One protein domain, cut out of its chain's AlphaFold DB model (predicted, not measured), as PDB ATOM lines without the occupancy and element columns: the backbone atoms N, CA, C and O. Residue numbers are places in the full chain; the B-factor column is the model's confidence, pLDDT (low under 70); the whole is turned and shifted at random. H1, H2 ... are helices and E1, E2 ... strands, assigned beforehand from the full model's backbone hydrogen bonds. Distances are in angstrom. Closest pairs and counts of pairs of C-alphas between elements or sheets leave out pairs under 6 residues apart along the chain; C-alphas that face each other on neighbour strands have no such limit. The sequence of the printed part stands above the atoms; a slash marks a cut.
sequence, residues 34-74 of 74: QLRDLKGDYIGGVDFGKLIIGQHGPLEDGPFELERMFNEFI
ATOM      1  N   GLN A  34      44.675 110.326 -10.592       89.62
ATOM      2  CA  GLN A  34      43.672 110.715  -9.592       89.62
ATOM      3  C   GLN A  34      43.635 109.758  -8.392       89.62
ATOM      4  O   GLN A  34      43.469 110.189  -7.252       89.62
ATOM      5  N   LEU A  35      43.786 108.451  -8.621       86.69
ATOM      6  CA  LEU A  35      43.847 107.470  -7.536       86.69
ATOM      7  C   LEU A  35      45.102 107.645  -6.674       86.69
ATOM      8  O   LEU A  35      45.011 107.541  -5.450       86.69
ATOM      9  N   ARG A  36      46.248 107.931  -7.297       83.50
ATOM     10  CA  ARG A  36      47.509 108.217  -6.602       83.50
ATOM     11  C   ARG A  36      47.452 109.521  -5.820       83.50
ATOM     12  O   ARG A  36      47.865 109.528  -4.671       83.50
ATOM     13  N   ASP A  37      46.820 110.567  -6.341       85.75
ATOM     14  CA  ASP A  37      46.609 111.810  -5.585       85.75
ATOM     15  C   ASP A  37      45.793 111.571  -4.299       85.75
ATOM     16  O   ASP A  37      45.998 112.230  -3.280       85.75
ATOM     17  N   LEU A  38      44.869 110.603  -4.323       85.50
ATOM     18  CA  LEU A  38      44.027 110.256  -3.174       85.50
ATOM     19  C   LEU A  38      44.690 109.292  -2.181       85.50
ATOM     20  O   LEU A  38      44.336 109.300  -1.000       85.50
ATOM     21  N   LYS A  39      45.578 108.406  -2.642       80.12
ATOM     22  CA  LYS A  39      46.153 107.311  -1.837       80.12
ATOM     23  C   LYS A  39      47.659 107.425  -1.597       80.12
ATOM     24  O   LYS A  39      48.175 106.714  -0.740       80.12
ATOM     25  N   GLY A  40      48.326 108.336  -2.295       77.88
ATOM     26  CA  GLY A  40      49.774 108.452  -2.394       77.88
ATOM     27  C   GLY A  40      50.364 107.594  -3.517       77.88
ATOM     28  O   GLY A  40      49.749 106.639  -3.997       77.88
ATOM     29  N   ASP A  41      51.606 107.903  -3.886       77.31
ATOM     30  CA  ASP A  41      52.411 107.176  -4.881       77.31
ATOM     31  C   ASP A  41      53.057 105.901  -4.312       77.31
ATOM     32  O   ASP A  41      54.163 105.518  -4.681       77.31
ATOM     33  N   TYR A  42      52.376 105.244  -3.376       78.38
ATOM     34  CA  TYR A  42      52.878 104.054  -2.703       78.38
ATOM     35  C   TYR A  42      53.062 102.894  -3.695       78.38
ATOM     36  O   TYR A  42      52.107 102.467  -4.350       78.38
ATOM     37  N   ILE A  43      54.285 102.358  -3.775       79.31
ATOM     38  CA  ILE A  43      54.625 101.201  -4.610       79.31
ATOM     39  C   ILE A  43      55.000 100.035  -3.691       79.31
ATOM     40  O   ILE A  43      56.129  99.912  -3.214       79.31
ATOM     41  N   GLY A  44      54.033  99.159  -3.444       82.12
ATOM     42  CA  GLY A  44      54.217  97.947  -2.655       82.12
ATOM     43  C   GLY A  44      52.932  97.128  -2.556       82.12
ATOM     44  O   GLY A  44      51.953  97.391  -3.257       82.12
ATOM     45  N   GLY A  45      52.957  96.094  -1.724       79.38
ATOM     46  CA  GLY A  45      51.811  95.228  -1.472       79.38
ATOM     47  C   GLY A  45      50.731  95.907  -0.629       79.38
ATOM     48  O   GLY A  45      50.931  96.959  -0.030       79.38
ATOM     49  N   VAL A  46      49.557  95.282  -0.541       73.25
ATOM     50  CA  VAL A  46      48.497  95.734   0.379       73.25
ATOM     51  C   VAL A  46      49.056  95.834   1.812       73.25
ATOM     52  O   VAL A  46      49.929  95.051   2.185       73.25
ATOM     53  N   ASP A  47      48.582  96.810   2.593       76.56
ATOM     54  CA  ASP A  47      48.993  97.057   3.987       76.56
ATOM     55  C   ASP A  47      50.500  97.300   4.189       76.56
ATOM     56  O   ASP A  47      51.103  96.801   5.136       76.56
ATOM     57  N   PHE A  48      51.119  98.096   3.311       75.31
ATOM     58  CA  PHE A  48      52.560  98.384   3.351       75.31
ATOM     59  C   PHE A  48      53.451  97.142   3.125       75.31
ATOM     60  O   PHE A  48      54.615  97.121   3.526       75.31
ATOM     61  N   GLY A  49      52.917  96.110   2.464       80.50
ATOM     62  CA  GLY A  49      53.627  94.873   2.151       80.50
ATOM     63  C   GLY A  49      54.678  95.010   1.043       80.50
ATOM     64  O   GLY A  49      54.832  96.052   0.404       80.50
ATOM     65  N   LYS A  50      55.398  93.916   0.779       84.88
ATOM     66  CA  LYS A  50      56.352  93.852  -0.337       84.88
ATOM     67  C   LYS A  50      55.631  93.876  -1.680       84.88
ATOM     68  O   LYS A  50      54.568  93.275  -1.839       84.88
ATOM     69  N   LEU A  51      56.238  94.549  -2.646       83.12
ATOM     70  CA  LEU A  51      55.893  94.419  -4.049       83.12
ATOM     71  C   LEU A  51      56.303  93.023  -4.534       83.12
ATOM     72  O   LEU A  51      57.412  92.579  -4.249       83.12
ATOM     73  N   ILE A  52      55.431  92.357  -5.293       81.50
ATOM     74  CA  ILE A  52      55.723  91.076  -5.944       81.50
ATOM     75  C   ILE A  52      55.522  91.255  -7.450       81.50
ATOM     76  O   ILE A  52      54.409  91.540  -7.895       81.50
ATOM     77  N   ILE A  53      56.586  91.096  -8.237       78.06
ATOM     78  CA  ILE A  53      56.557  91.193  -9.707       78.06
ATOM     79  C   ILE A  53      57.270  90.001 -10.352       78.06
ATOM     80  O   ILE A  53      58.049  89.311  -9.707       78.06
ATOM     81  N   GLY A  54      57.036  89.771 -11.643       72.69
ATOM     82  CA  GLY A  54      57.758  88.768 -12.432       72.69
ATOM     83  C   GLY A  54      56.858  87.679 -13.013       72.69
ATOM     84  O   GLY A  54      55.950  87.174 -12.361       72.69
ATOM     85  N   GLN A  55      57.120  87.312 -14.272       63.47
ATOM     86  CA  GLN A  55      56.390  86.251 -14.979       63.47
ATOM     87  C   GLN A  55      57.022  84.854 -14.806       63.47
ATOM     88  O   GLN A  55      56.330  83.857 -14.985       63.47
ATOM     89  N   HIS A  56      58.310  84.764 -14.433       63.94
ATOM     90  CA  HIS A  56      59.076  83.504 -14.328       63.94
ATOM     91  C   HIS A  56      59.664  83.244 -12.922       63.94
ATOM     92  O   HIS A  56      60.661  82.540 -12.779       63.94
ATOM     93  N   GLY A  57      59.042  83.809 -11.886       67.81
ATOM     94  CA  GLY A  57      59.451  83.709 -10.480       67.81
ATOM     95  C   GLY A  57      59.226  85.046  -9.763       67.81
ATOM     96  O   GLY A  57      59.449  86.082 -10.392       67.81
ATOM     97  N   PRO A  58      58.749  85.056  -8.502       77.00
ATOM     98  CA  PRO A  58      58.461  86.300  -7.800       77.00
ATOM     99  C   PRO A  58      59.765  87.022  -7.431       77.00
ATOM    100  O   PRO A  58      60.582  86.516  -6.664       77.00
ATOM    101  N   LEU A  59      59.952  88.213  -7.993       80.44
ATOM    102  CA  LEU A  59      60.837  89.249  -7.474       80.44
ATOM    103  C   LEU A  59      60.065  89.969  -6.367       80.44
ATOM    104  O   LEU A  59      59.030  90.582  -6.636       80.44
ATOM    105  N   GLU A  60      60.551  89.852  -5.132       85.06
ATOM    106  CA  GLU A  60      59.900  90.411  -3.946       85.06
ATOM    107  C   GLU A  60      60.788  91.451  -3.267       85.06
ATOM    108  O   GLU A  60      61.820  91.101  -2.691       85.06
ATOM    109  N   ASP A  61      60.366  92.714  -3.272       84.25
ATOM    110  CA  ASP A  61      61.080  93.788  -2.574       84.25
ATOM    111  C   ASP A  61      60.161  94.979  -2.252       84.25
ATOM    112  O   ASP A  61      58.967  94.964  -2.552       84.25
ATOM    113  N   GLY A  62      60.692  96.003  -1.594       84.00
ATOM    114  CA  GLY A  62      59.951  97.177  -1.148       84.00
ATOM    115  C   GLY A  62      59.341  97.022   0.258       84.00
ATOM    116  O   GLY A  62      59.703  96.106   1.002       84.00
ATOM    117  N   PRO A  63      58.409  97.913   0.648       84.19
ATOM    118  CA  PRO A  63      57.804  98.951  -0.185       84.19
ATOM    119  C   PRO A  63      58.794 100.030  -0.628       84.19
ATOM    120  O   PRO A  63      59.744 100.351   0.081       84.19
ATOM    121  N   PHE A  64      58.545 100.604  -1.800       84.50
ATOM    122  CA  PHE A  64      59.315 101.723  -2.325       84.50
ATOM    123  C   PHE A  64      58.560 103.024  -2.065       84.50
ATOM    124  O   PHE A  64      57.409 103.180  -2.474       84.50
ATOM    125  N   GLU A  65      59.219 103.966  -1.392       79.56
ATOM    126  CA  GLU A  65      58.664 105.304  -1.157       79.56
ATOM    127  C   GLU A  65      58.688 106.174  -2.422       79.56
ATOM    128  O   GLU A  65      57.912 107.118  -2.537       79.56
ATOM    129  N   LEU A  66      59.581 105.868  -3.371       82.50
ATOM    130  CA  LEU A  66      59.777 106.626  -4.605       82.50
ATOM    131  C   LEU A  66      59.860 105.695  -5.814       82.50
ATOM    132  O   LEU A  66      60.545 104.671  -5.776       82.50
ATOM    133  N   GLU A  67      59.279 106.130  -6.934       82.19
ATOM    134  CA  GLU A  67      59.361 105.434  -8.226       82.19
ATOM    135  C   GLU A  67      60.810 105.167  -8.656       82.19
ATOM    136  O   GLU A  67      61.118 104.112  -9.197       82.19
ATOM    137  N   ARG A  68      61.738 106.082  -8.347       85.00
ATOM    138  CA  ARG A  68      63.163 105.885  -8.638       85.00
ATOM    139  C   ARG A  68      63.739 104.632  -7.971       85.00
ATOM    140  O   ARG A  68      64.502 103.926  -8.616       85.00
ATOM    141  N   MET A  69      63.393 104.366  -6.709       84.00
ATOM    142  CA  MET A  69      63.903 103.190  -5.992       84.00
ATOM    143  C   MET A  69      63.370 101.899  -6.616       84.00
ATOM    144  O   MET A  69      64.099 100.922  -6.733       84.00
ATOM    145  N   PHE A  70      62.115 101.924  -7.070       84.38
ATOM    146  CA  PHE A  70      61.528 100.831  -7.833       84.38
ATOM    147  C   PHE A  70      62.219 100.639  -9.196       84.38
ATOM    148  O   PHE A  70      62.557  99.518  -9.558       84.38
ATOM    149  N   ASN A  71      62.494 101.723  -9.927       85.00
ATOM    150  CA  ASN A  71      63.175 101.666 -11.226       85.00
ATOM    151  C   ASN A  71      64.635 101.192 -11.131       85.00
ATOM    152  O   ASN A  71      65.166 100.695 -12.115       85.00
ATOM    153  N   GLU A  72      65.293 101.365  -9.982       89.12
ATOM    154  CA  GLU A  72      66.628 100.809  -9.710       89.12
ATOM    155  C   GLU A  72      66.578  99.310  -9.339       89.12
ATOM    156  O   GLU A  72      67.602  98.633  -9.419       89.12
ATOM    157  N   PHE A  73      65.411  98.795  -8.929       82.88
ATOM    158  CA  PHE A  73      65.202  97.390  -8.561       82.88
ATOM    159  C   PHE A  73      64.913  96.472  -9.764       82.88
ATOM    160  O   PHE A  73      65.283  95.296  -9.725       82.88
ATOM    161  N   ILE A  74      64.250  96.985 -10.809       79.19
ATOM    162  CA  ILE A  74      63.882  96.238 -12.034       79.19
ATOM    163  C   ILE A  74      64.923  96.339 -13.150       79.19
ATOM    164  O   ILE A  74      64.917  95.424 -14.006       79.19
TER     165      ILE A  74
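Overview. This is residues 34 to 74 of the 74 residues of the protein "Phosphotransferase enzyme family" of Aspergillus sclerotialis (UniProt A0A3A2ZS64). A two-stranded hairpin, E1 and E2, lies toward one end of a small elongated model, and the short helix H1 sticks out at the other end, with a long looping link between them. After the hairpin the printed part folds back through a tight link into a second short helix, H2, which is set off from E1 and from H1. There are 41 printed residues with two named helices and two named strands, in the order H1, E1, E2, H2; the sheet has the order E1 - E2 and is antiparallel. The class is mixed, helices and strands, with under half of the printed residues, 19 of 41, in named elements. The whole is only just compact, close to loose, with a radius of gyration of the C-alphas of 10.8 A and spans of 32 by 20 by 15 A.

Arrangement. The printed part begins with H1, residues 34 to 39, which stands free: no C-alpha 8 or more residues away along the chain comes within 10 A of it. A long link of 11 residues, in which residues 46 to 48 are a short helical run, joins H1 to E1, residues 51 to 53. A tight link of 5 residues then joins E1 to E2, residues 59 to 61. E1 and E2 form a hairpin of antiparallel neighbour strands, with 165 degrees between their N-to-C directions. The C-alphas of Ile 52 and Glu 60 face each other at 4.7 A. Across the pair, N 51 and O 61 are 2.8 A apart and N 59 and O 53 are 2.8 A apart, both within hydrogen-bond range. A tight link of 5 residues joins E2 to H2, residues 67 to 73. H1 is apart from E2 and from H2, and E1 is apart from H2. In H1 and H2 every O i to N i+4 pair is within hydrogen-bond range.

Along the chain. H1, from Gln 34 to Lys 39, is 8.8 A from first to last C-alpha and begins with C-alpha 34 at (43.672, 110.715, -9.592). E1, from Leu 51 to Ile 53, measures 6.5 A, with C-alpha 51 at (55.893, 94.419, -4.049). E2, from Leu 59 to Asp 61, measures 6.7 A. H2, from Glu 67 to Phe 73, measures 9.9 A and ends with C-alpha 73 at (65.202, 97.390, -8.561).

Size, cuts and confidence. The two C-alphas farthest apart are those of Leu 38 and His 56, at 32.7 A. The first and last printed C-alphas, of Gln 34 and Ile 74, are 25.0 A apart, and Ile 74 is the chain's last residue. The printed part has no cut. The link from H1 to E1 is long. The mean pLDDT of the printed part is 80.5, and residues 55 to 57, in the link between E1 and E2, are under 70.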